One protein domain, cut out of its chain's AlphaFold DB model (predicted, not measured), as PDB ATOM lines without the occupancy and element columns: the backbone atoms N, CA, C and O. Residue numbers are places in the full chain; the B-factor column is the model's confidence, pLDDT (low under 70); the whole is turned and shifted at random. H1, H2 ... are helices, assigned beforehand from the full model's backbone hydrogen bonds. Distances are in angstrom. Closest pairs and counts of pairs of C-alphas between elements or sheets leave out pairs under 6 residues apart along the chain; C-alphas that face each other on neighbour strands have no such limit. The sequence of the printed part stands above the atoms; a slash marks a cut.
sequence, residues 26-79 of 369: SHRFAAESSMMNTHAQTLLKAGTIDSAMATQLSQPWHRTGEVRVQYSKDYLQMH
ATOM      1  N   SER A  26     -40.578 -19.069  32.475       78.88
ATOM      2  CA  SER A  26     -41.680 -18.816  31.526       78.88
ATOM      3  C   SER A  26     -42.635 -17.706  31.992       78.88
ATOM      4  O   SER A  26     -43.018 -16.853  31.192       78.88
ATOM      5  N   HIS A  27     -42.958 -17.652  33.288       80.75
ATOM      6  CA  HIS A  27     -43.801 -16.588  33.847       80.75
ATOM      7  C   HIS A  27     -43.121 -15.217  33.830       80.75
ATOM      8  O   HIS A  27     -43.774 -14.216  33.547       80.75
ATOM      9  N   ARG A  28     -41.809 -15.170  34.097       84.19
ATOM     10  CA  ARG A  28     -41.032 -13.928  34.052       84.19
ATOM     11  C   ARG A  28     -40.995 -13.372  32.631       84.19
ATOM     12  O   ARG A  28     -41.284 -12.198  32.440       84.19
ATOM     13  N   PHE A  29     -40.740 -14.230  31.646       85.81
ATOM     14  CA  PHE A  29     -40.717 -13.846  30.235       85.81
ATOM     15  C   PHE A  29     -42.072 -13.336  29.735       85.81
ATOM     16  O   PHE A  29     -42.121 -12.367  28.976       85.81
ATOM     17  N   ALA A  30     -43.174 -13.944  30.183       85.81
ATOM     18  CA  ALA A  30     -44.519 -13.477  29.860       85.81
ATOM     19  C   ALA A  30     -44.811 -12.097  30.475       85.81
ATOM     20  O   ALA A  30     -45.286 -11.205  29.775       85.81
ATOM     21  N   ALA A  31     -44.483 -11.902  31.758       89.06
ATOM     22  CA  ALA A  31     -44.662 -10.619  32.437       89.06
ATOM     23  C   ALA A  31     -43.827  -9.509  31.782       89.06
ATOM     24  O   ALA A  31     -44.329  -8.424  31.512       89.06
ATOM     25  N   GLU A  32     -42.571  -9.799  31.462       87.94
ATOM     26  CA  GLU A  32     -41.663  -8.857  30.817       87.94
ATOM     27  C   GLU A  32     -42.102  -8.481  29.401       87.94
ATOM     28  O   GLU A  32     -42.087  -7.308  29.041       87.94
ATOM     29  N   SER A  33     -42.592  -9.449  28.624       89.94
ATOM     30  CA  SER A  33     -43.150  -9.167  27.294       89.94
ATOM     31  C   SER A  33     -44.422  -8.333  27.378       89.94
ATOM     32  O   SER A  33     -44.631  -7.445  26.558       89.94
ATOM     33  N   SER A  34     -45.254  -8.576  28.396       92.62
ATOM     34  CA  SER A  34     -46.420  -7.735  28.667       92.62
ATOM     35  C   SER A  34     -46.002  -6.299  28.986       92.62
ATOM     36  O   SER A  34     -46.587  -5.374  28.432       92.62
ATOM     37  N   MET A  35     -44.983  -6.106  29.831       92.56
ATOM     38  CA  MET A  35     -44.477  -4.773  30.179       92.56
ATOM     39  C   MET A  35     -43.890  -4.050  28.960       92.56
ATOM     40  O   MET A  35     -44.239  -2.897  28.712       92.56
ATOM     41  N   MET A  36     -43.076  -4.735  28.152       91.56
ATOM     42  CA  MET A  36     -42.511  -4.159  26.927       91.56
ATOM     43  C   MET A  36     -43.589  -3.774  25.915       91.56
ATOM     44  O   MET A  36     -43.526  -2.690  25.340       91.56
ATOM     45  N   ASN A  37     -44.625  -4.599  25.752       94.19
ATOM     46  CA  ASN A  37     -45.757  -4.266  24.891       94.19
ATOM     47  C   ASN A  37     -46.507  -3.024  25.408       94.19
ATOM     48  O   ASN A  37     -46.762  -2.094  24.646       94.19
ATOM     49  N   THR A  38     -46.794  -2.944  26.715       95.81
ATOM     50  CA  THR A  38     -47.441  -1.750  27.291       95.81
ATOM     51  C   THR A  38     -46.596  -0.488  27.132       95.81
ATOM     52  O   THR A  38     -47.131   0.582  26.837       95.81
ATOM     53  N   HIS A  39     -45.274  -0.605  27.267       94.88
ATOM     54  CA  HIS A  39     -44.355   0.507  27.077       94.88
ATOM     55  C   HIS A  39     -44.322   0.966  25.613       94.88
ATOM     56  O   HIS A  39     -44.540   2.146  25.344       94.88
ATOM     57  N   ALA A  40     -44.174   0.035  24.664       94.25
ATOM     58  CA  ALA A  40     -44.201   0.323  23.230       94.25
ATOM     59  C   ALA A  40     -45.509   1.012  22.801       94.25
ATOM     60  O   ALA A  40     -45.485   1.989  22.057       94.25
ATOM     61  N   GLN A  41     -46.656   0.565  23.321       95.81
ATOM     62  CA  GLN A  41     -47.943   1.217  23.061       95.81
ATOM     63  C   GLN A  41     -48.031   2.626  23.654       95.81
ATOM     64  O   GLN A  41     -48.667   3.494  23.063       95.81
ATOM     65  N   THR A  42     -47.419   2.861  24.816       95.56
ATOM     66  CA  THR A  42     -47.394   4.186  25.451       95.56
ATOM     67  C   THR A  42     -46.564   5.165  24.621       95.56
ATOM     68  O   THR A  42     -47.037   6.264  24.342       95.56
ATOM     69  N   LEU A  43     -45.388   4.741  24.145       92.44
ATOM     70  CA  LEU A  43     -44.540   5.538  23.253       92.44
ATOM     71  C   LEU A  43     -45.211   5.815  21.899       92.44
ATOM     72  O   LEU A  43     -45.114   6.925  21.381       92.44
ATOM     73  N   LEU A  44     -45.934   4.833  21.347       95.19
ATOM     74  CA  LEU A  44     -46.698   5.010  20.109       95.19
ATOM     75  C   LEU A  44     -47.826   6.036  20.286       95.19
ATOM     76  O   LEU A  44     -48.010   6.907  19.443       95.19
ATOM     77  N   LYS A  45     -48.575   5.959  21.395       95.75
ATOM     78  CA  LYS A  45     -49.644   6.924  21.712       95.75
ATOM     79  C   LYS A  45     -49.113   8.337  21.932       95.75
ATOM     80  O   LYS A  45     -49.806   9.289  21.595       95.75
ATOM     81  N   ALA A  46     -47.910   8.463  22.488       94.06
ATOM     82  CA  ALA A  46     -47.226   9.739  22.656       94.06
ATOM     83  C   ALA A  46     -46.655  10.299  21.337       94.06
ATOM     84  O   ALA A  46     -46.152  11.416  21.326       94.06
ATOM     85  N   GLY A  47     -46.705   9.536  20.238       91.12
ATOM     86  CA  GLY A  47     -46.108   9.926  18.960       91.12
ATOM     87  C   GLY A  47     -44.578   9.928  18.974       91.12
ATOM     88  O   GLY A  47     -43.966  10.453  18.053       91.12
ATOM     89  N   THR A  48     -43.954   9.346  20.006       89.50
ATOM     90  CA  THR A  48     -42.492   9.299  20.140       89.50
ATOM     91  C   THR A  48     -41.882   8.265  19.203       89.50
ATOM     92  O   THR A  48     -40.770   8.453  18.732       89.50
ATOM     93  N   ILE A  49     -42.592   7.165  18.936       91.25
ATOM     94  CA  ILE A  49     -42.138   6.097  18.035       91.25
ATOM     95  C   ILE A  49     -43.204   5.786  16.987       91.25
ATOM     96  O   ILE A  49     -44.400   5.937  17.238       91.25
ATOM     97  N   ASP A  50     -42.772   5.299  15.826       93.25
ATOM     98  CA  ASP A  50     -43.674   4.850  14.770       93.25
ATOM     99  C   ASP A  50     -44.282   3.461  15.067       93.25
ATOM    100  O   ASP A  50     -43.885   2.729  15.983       93.25
ATOM    101  N   SER A  51     -45.297   3.078  14.286       94.00
ATOM    102  CA  SER A  51     -45.988   1.793  14.463       94.00
ATOM    103  C   SER A  51     -45.080   0.587  14.183       94.00
ATOM    104  O   SER A  51     -45.251  -0.475  14.794       94.00
ATOM    105  N   ALA A  52     -44.086   0.741  13.303       91.75
ATOM    106  CA  ALA A  52     -43.120  -0.300  12.968       91.75
ATOM    107  C   ALA A  52     -42.170  -0.589  14.143       91.75
ATOM    108  O   ALA A  52     -42.009  -1.750  14.530       91.75
ATOM    109  N   MET A  53     -41.615   0.445  14.774       89.75
ATOM    110  CA  MET A  53     -40.793   0.357  15.980       89.75
ATOM    111  C   MET A  53     -41.596  -0.162  17.163       89.75
ATOM    112  O   MET A  53     -41.102  -1.015  17.899       89.75
ATOM    113  N   ALA A  54     -42.844   0.282  17.336       93.50
ATOM    114  CA  ALA A  54     -43.709  -0.246  18.389       93.50
ATOM    115  C   ALA A  54     -43.907  -1.763  18.232       93.50
ATOM    116  O   ALA A  54     -43.827  -2.514  19.206       93.50
ATOM    117  N   THR A  55     -44.078  -2.228  16.990       92.00
ATOM    118  CA  THR A  55     -44.177  -3.658  16.682       92.00
ATOM    119  C   THR A  55     -42.875  -4.386  17.018       92.00
ATOM    120  O   THR A  55     -42.928  -5.426  17.672       92.00
ATOM    121  N   GLN A  56     -41.712  -3.835  16.651       90.44
ATOM    122  CA  GLN A  56     -40.403  -4.417  16.986       90.44
ATOM    123  C   GLN A  56     -40.167  -4.494  18.503       90.44
ATOM    124  O   GLN A  56     -39.785  -5.548  19.004       90.44
ATOM    125  N   LEU A  57     -40.457  -3.420  19.244       89.88
ATOM    126  CA  LEU A  57     -40.316  -3.360  20.705       89.88
ATOM    127  C   LEU A  57     -41.286  -4.296  21.437       89.88
ATOM    128  O   LEU A  57     -40.973  -4.781  22.523       89.88
ATOM    129  N   SER A  58     -42.455  -4.567  20.852       92.38
ATOM    130  CA  SER A  58     -43.429  -5.510  21.409       92.38
ATOM    131  C   SER A  58     -43.039  -6.983  21.223       92.38
ATOM    132  O   SER A  58     -43.665  -7.860  21.829       92.38
ATOM    133  N   GLN A  59     -42.022  -7.284  20.401       90.38
ATOM    134  CA  GLN A  59     -41.621  -8.666  20.165       90.38
ATOM    135  C   GLN A  59     -40.991  -9.293  21.422       90.38
ATOM    136  O   GLN A  59     -40.168  -8.669  22.096       90.38
ATOM    137  N   PRO A  60     -41.327 -10.558  21.742       86.56
ATOM    138  CA  PRO A  60     -40.754 -11.245  22.888       86.56
ATOM    139  C   PRO A  60     -39.259 -11.536  22.674       86.56
ATOM    140  O   PRO A  60     -38.874 -12.507  22.022       86.56
ATOM    141  N   TRP A  61     -38.414 -10.702  23.273       81.94
ATOM    142  CA  TRP A  61     -36.958 -10.713  23.103       81.94
ATOM    143  C   TRP A  61     -36.241 -11.973  23.584       81.94
ATOM    144  O   TRP A  61     -35.207 -12.377  23.056       81.94
ATOM    145  N   HIS A  62     -36.821 -12.639  24.573       79.06
ATOM    146  CA  HIS A  62     -36.270 -13.841  25.182       79.06
ATOM    147  C   HIS A  62     -36.210 -15.043  24.217       79.06
ATOM    148  O   HIS A  62     -35.582 -16.047  24.545       79.06
ATOM    149  N   ARG A  63     -36.850 -14.971  23.038       74.81
ATOM    150  CA  ARG A  63     -36.736 -16.002  21.989       74.81
ATOM    151  C   ARG A  63     -35.561 -15.774  21.038       74.81
ATOM    152  O   ARG A  63     -35.019 -16.745  20.525       74.81
ATOM    153  N   THR A  64     -35.184 -14.521  20.803       73.81
ATOM    154  CA  THR A  64     -34.152 -14.118  19.834       73.81
ATOM    155  C   THR A  64     -32.813 -13.765  20.484       73.81
ATOM    156  O   THR A  64     -31.811 -13.681  19.782       73.81
ATOM    157  N   GLY A  65     -32.764 -13.622  21.812       72.62
ATOM    158  CA  GLY A  65     -31.531 -13.446  22.594       72.62
ATOM    159  C   GLY A  65     -31.038 -12.000  22.683       72.62
ATOM    160  O   GLY A  65     -30.450 -11.631  23.694       72.62
ATOM    161  N   GLU A  66     -31.341 -11.162  21.692       76.69
ATOM    162  CA  GLU A  66     -31.030  -9.730  21.682       76.69
ATOM    163  C   GLU A  66     -32.084  -8.989  20.842       76.69
ATOM    164  O   GLU A  66     -32.365  -9.382  19.708       76.69
ATOM    165  N   VAL A  67     -32.688  -7.919  21.377       73.75
ATOM    166  CA  VAL A  67     -33.494  -6.997  20.555       73.75
ATOM    167  C   VAL A  67     -32.556  -5.956  20.000       73.75
ATOM    168  O   VAL A  67     -32.139  -5.040  20.706       73.75
ATOM    169  N   ARG A  68     -32.261  -6.068  18.712       74.19
ATOM    170  CA  ARG A  68     -31.669  -4.963  17.968       74.19
ATOM    171  C   ARG A  68     -32.799  -4.063  17.502       74.19
ATOM    172  O   ARG A  68     -33.412  -4.329  16.472       74.19
ATOM    173  N   VAL A  69     -33.102  -3.038  18.296       76.00
ATOM    174  CA  VAL A  69     -34.036  -1.986  17.884       76.00
ATOM    175  C   VAL A  69     -33.345  -1.181  16.792       76.00
ATOM    176  O   VAL A  69     -32.314  -0.558  17.039       76.00
ATOM    177  N   GLN A  70     -33.883  -1.222  15.576       81.38
ATOM    178  CA  GLN A  70     -33.455  -0.304  14.529       81.38
ATOM    179  C   GLN A  70     -34.372   0.911  14.579       81.38
ATOM    180  O   GLN A  70     -35.554   0.813  14.254       81.38
ATOM    181  N   TYR A  71     -33.830   2.041  15.029       81.88
ATOM    182  CA  TYR A  71     -34.559   3.304  15.045       81.88
ATOM    183  C   TYR A  71     -34.872   3.739  13.613       81.88
ATOM    184  O   TYR A  71     -34.025   3.627  12.721       81.88
ATOM    185  N   SER A  72     -36.094   4.213  13.384       83.44
ATOM    186  CA  SER A  72     -36.485   4.713  12.072       83.44
ATOM    187  C   SER A  72     -35.788   6.034  11.751       83.44
ATOM    188  O   SER A  72     -35.330   6.760  12.635       83.44
ATOM    189  N   LYS A  73     -35.683   6.351  10.456       84.81
ATOM    190  CA  LYS A  73     -35.042   7.594  10.001       84.81
ATOM    191  C   LYS A  73     -35.741   8.831  10.563       84.81
ATOM    192  O   LYS A  73     -35.056   9.775  10.931       84.81
ATOM    193  N   ASP A  74     -37.063   8.788  10.675       81.94
ATOM    194  CA  ASP A  74     -37.870   9.893  11.194       81.94
ATOM    195  C   ASP A  74     -37.579  10.125  12.685       81.94
ATOM    196  O   ASP A  74     -37.391  11.261  13.114       81.94
ATOM    197  N   TYR A  75     -37.429   9.047  13.462       81.81
ATOM    198  CA  TYR A  75     -37.012   9.126  14.863       81.81
ATOM    199  C   TYR A  75     -35.618   9.750  15.009       81.81
ATOM    200  O   TYR A  75     -35.411  10.644  15.826       81.81
ATOM    201  N   LEU A  76     -34.661   9.313  14.185       85.94
ATOM    202  CA  LEU A  76     -33.301   9.859  14.191       85.94
ATOM    203  C   LEU A  76     -33.261  11.336  13.768       85.94
ATOM    204  O   LEU A  76     -32.433  12.088  14.265       85.94
ATOM    205  N   GLN A  77     -34.165  11.776  12.890       84.81
ATOM    206  CA  GLN A  77     -34.286  13.190  12.520       84.81
ATOM    207  C   GLN A  77     -34.831  14.056  13.662       84.81
ATOM    208  O   GLN A  77     -34.407  15.201  13.794       84.81
ATOM    209  N   MET A  78     -35.733  13.524  14.497       81.94
ATOM    210  CA  MET A  78     -36.218  14.227  15.696       81.94
ATOM    211  C   MET A  78     -35.187  14.267  16.830       81.94
ATOM    212  O   MET A  78     -35.296  15.096  17.730       81.94
ATOM    213  N   HIS A  79     -34.180  13.397  16.785       82.06
ATOM    214  CA  HIS A  79     -33.110  13.317  17.774       82.06
ATOM    215  C   HIS A  79     -31.741  13.455  17.095       82.06
ATOM    216  O   HIS A  79     -30.992  12.479  17.045       82.06
TER     217      HIS A  79
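Overview. This is residues 26 to 79 of the 369 residues of an uncharacterized protein of Phaeosphaeria nodorum (strain SN15 / ATCC MYA-4574 / FGSC 10173) (UniProt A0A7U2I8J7). A long helix, H1, and a short one, H2, folded back beside its later part, make an uneven helical hairpin. The long loop of residues 58 to 72 then runs back towards the beginning of H1, turns, and returns past H2 to the small helix H3, which touches no helix. The printed part has 54 residues with three named helices, in the order H1, H2, H3, and no named strand: all helix. It is only just compact, close to loose, with a radius of gyration of the C-alphas of 11.8 A, and elongated, spanning 38 by 21 by 14 A.

Along the chain. H1, residues 26 to 45, begins at C-alpha 26 (-41.680, -18.816, 31.526) and is 28.7 A long. H2 is residues 51 to 57. H3, residues 73 to 78, ends at C-alpha 78 (-36.218, 14.227, 15.696).

Arrangement. H1 touches H2 with residues 36 to 44 alone; the closest C-alphas, of Ala 40 and Ala 54, are 4.9 A apart. This hairpin has a shallow tilt of 27 degrees, opposite ways. H3 is apart from H1 and H2. In H1, H2 and H3 every O i to N i+4 pair is within hydrogen-bond range.

Size, cuts and confidence. The C-alphas farthest apart, of Ser 26 and Gln 77, are 38.0 A apart. The printed part has no cut. The link from H1 to H2 is tight, that from H2 to H3 long. No printed residue is under 70 in pLDDT.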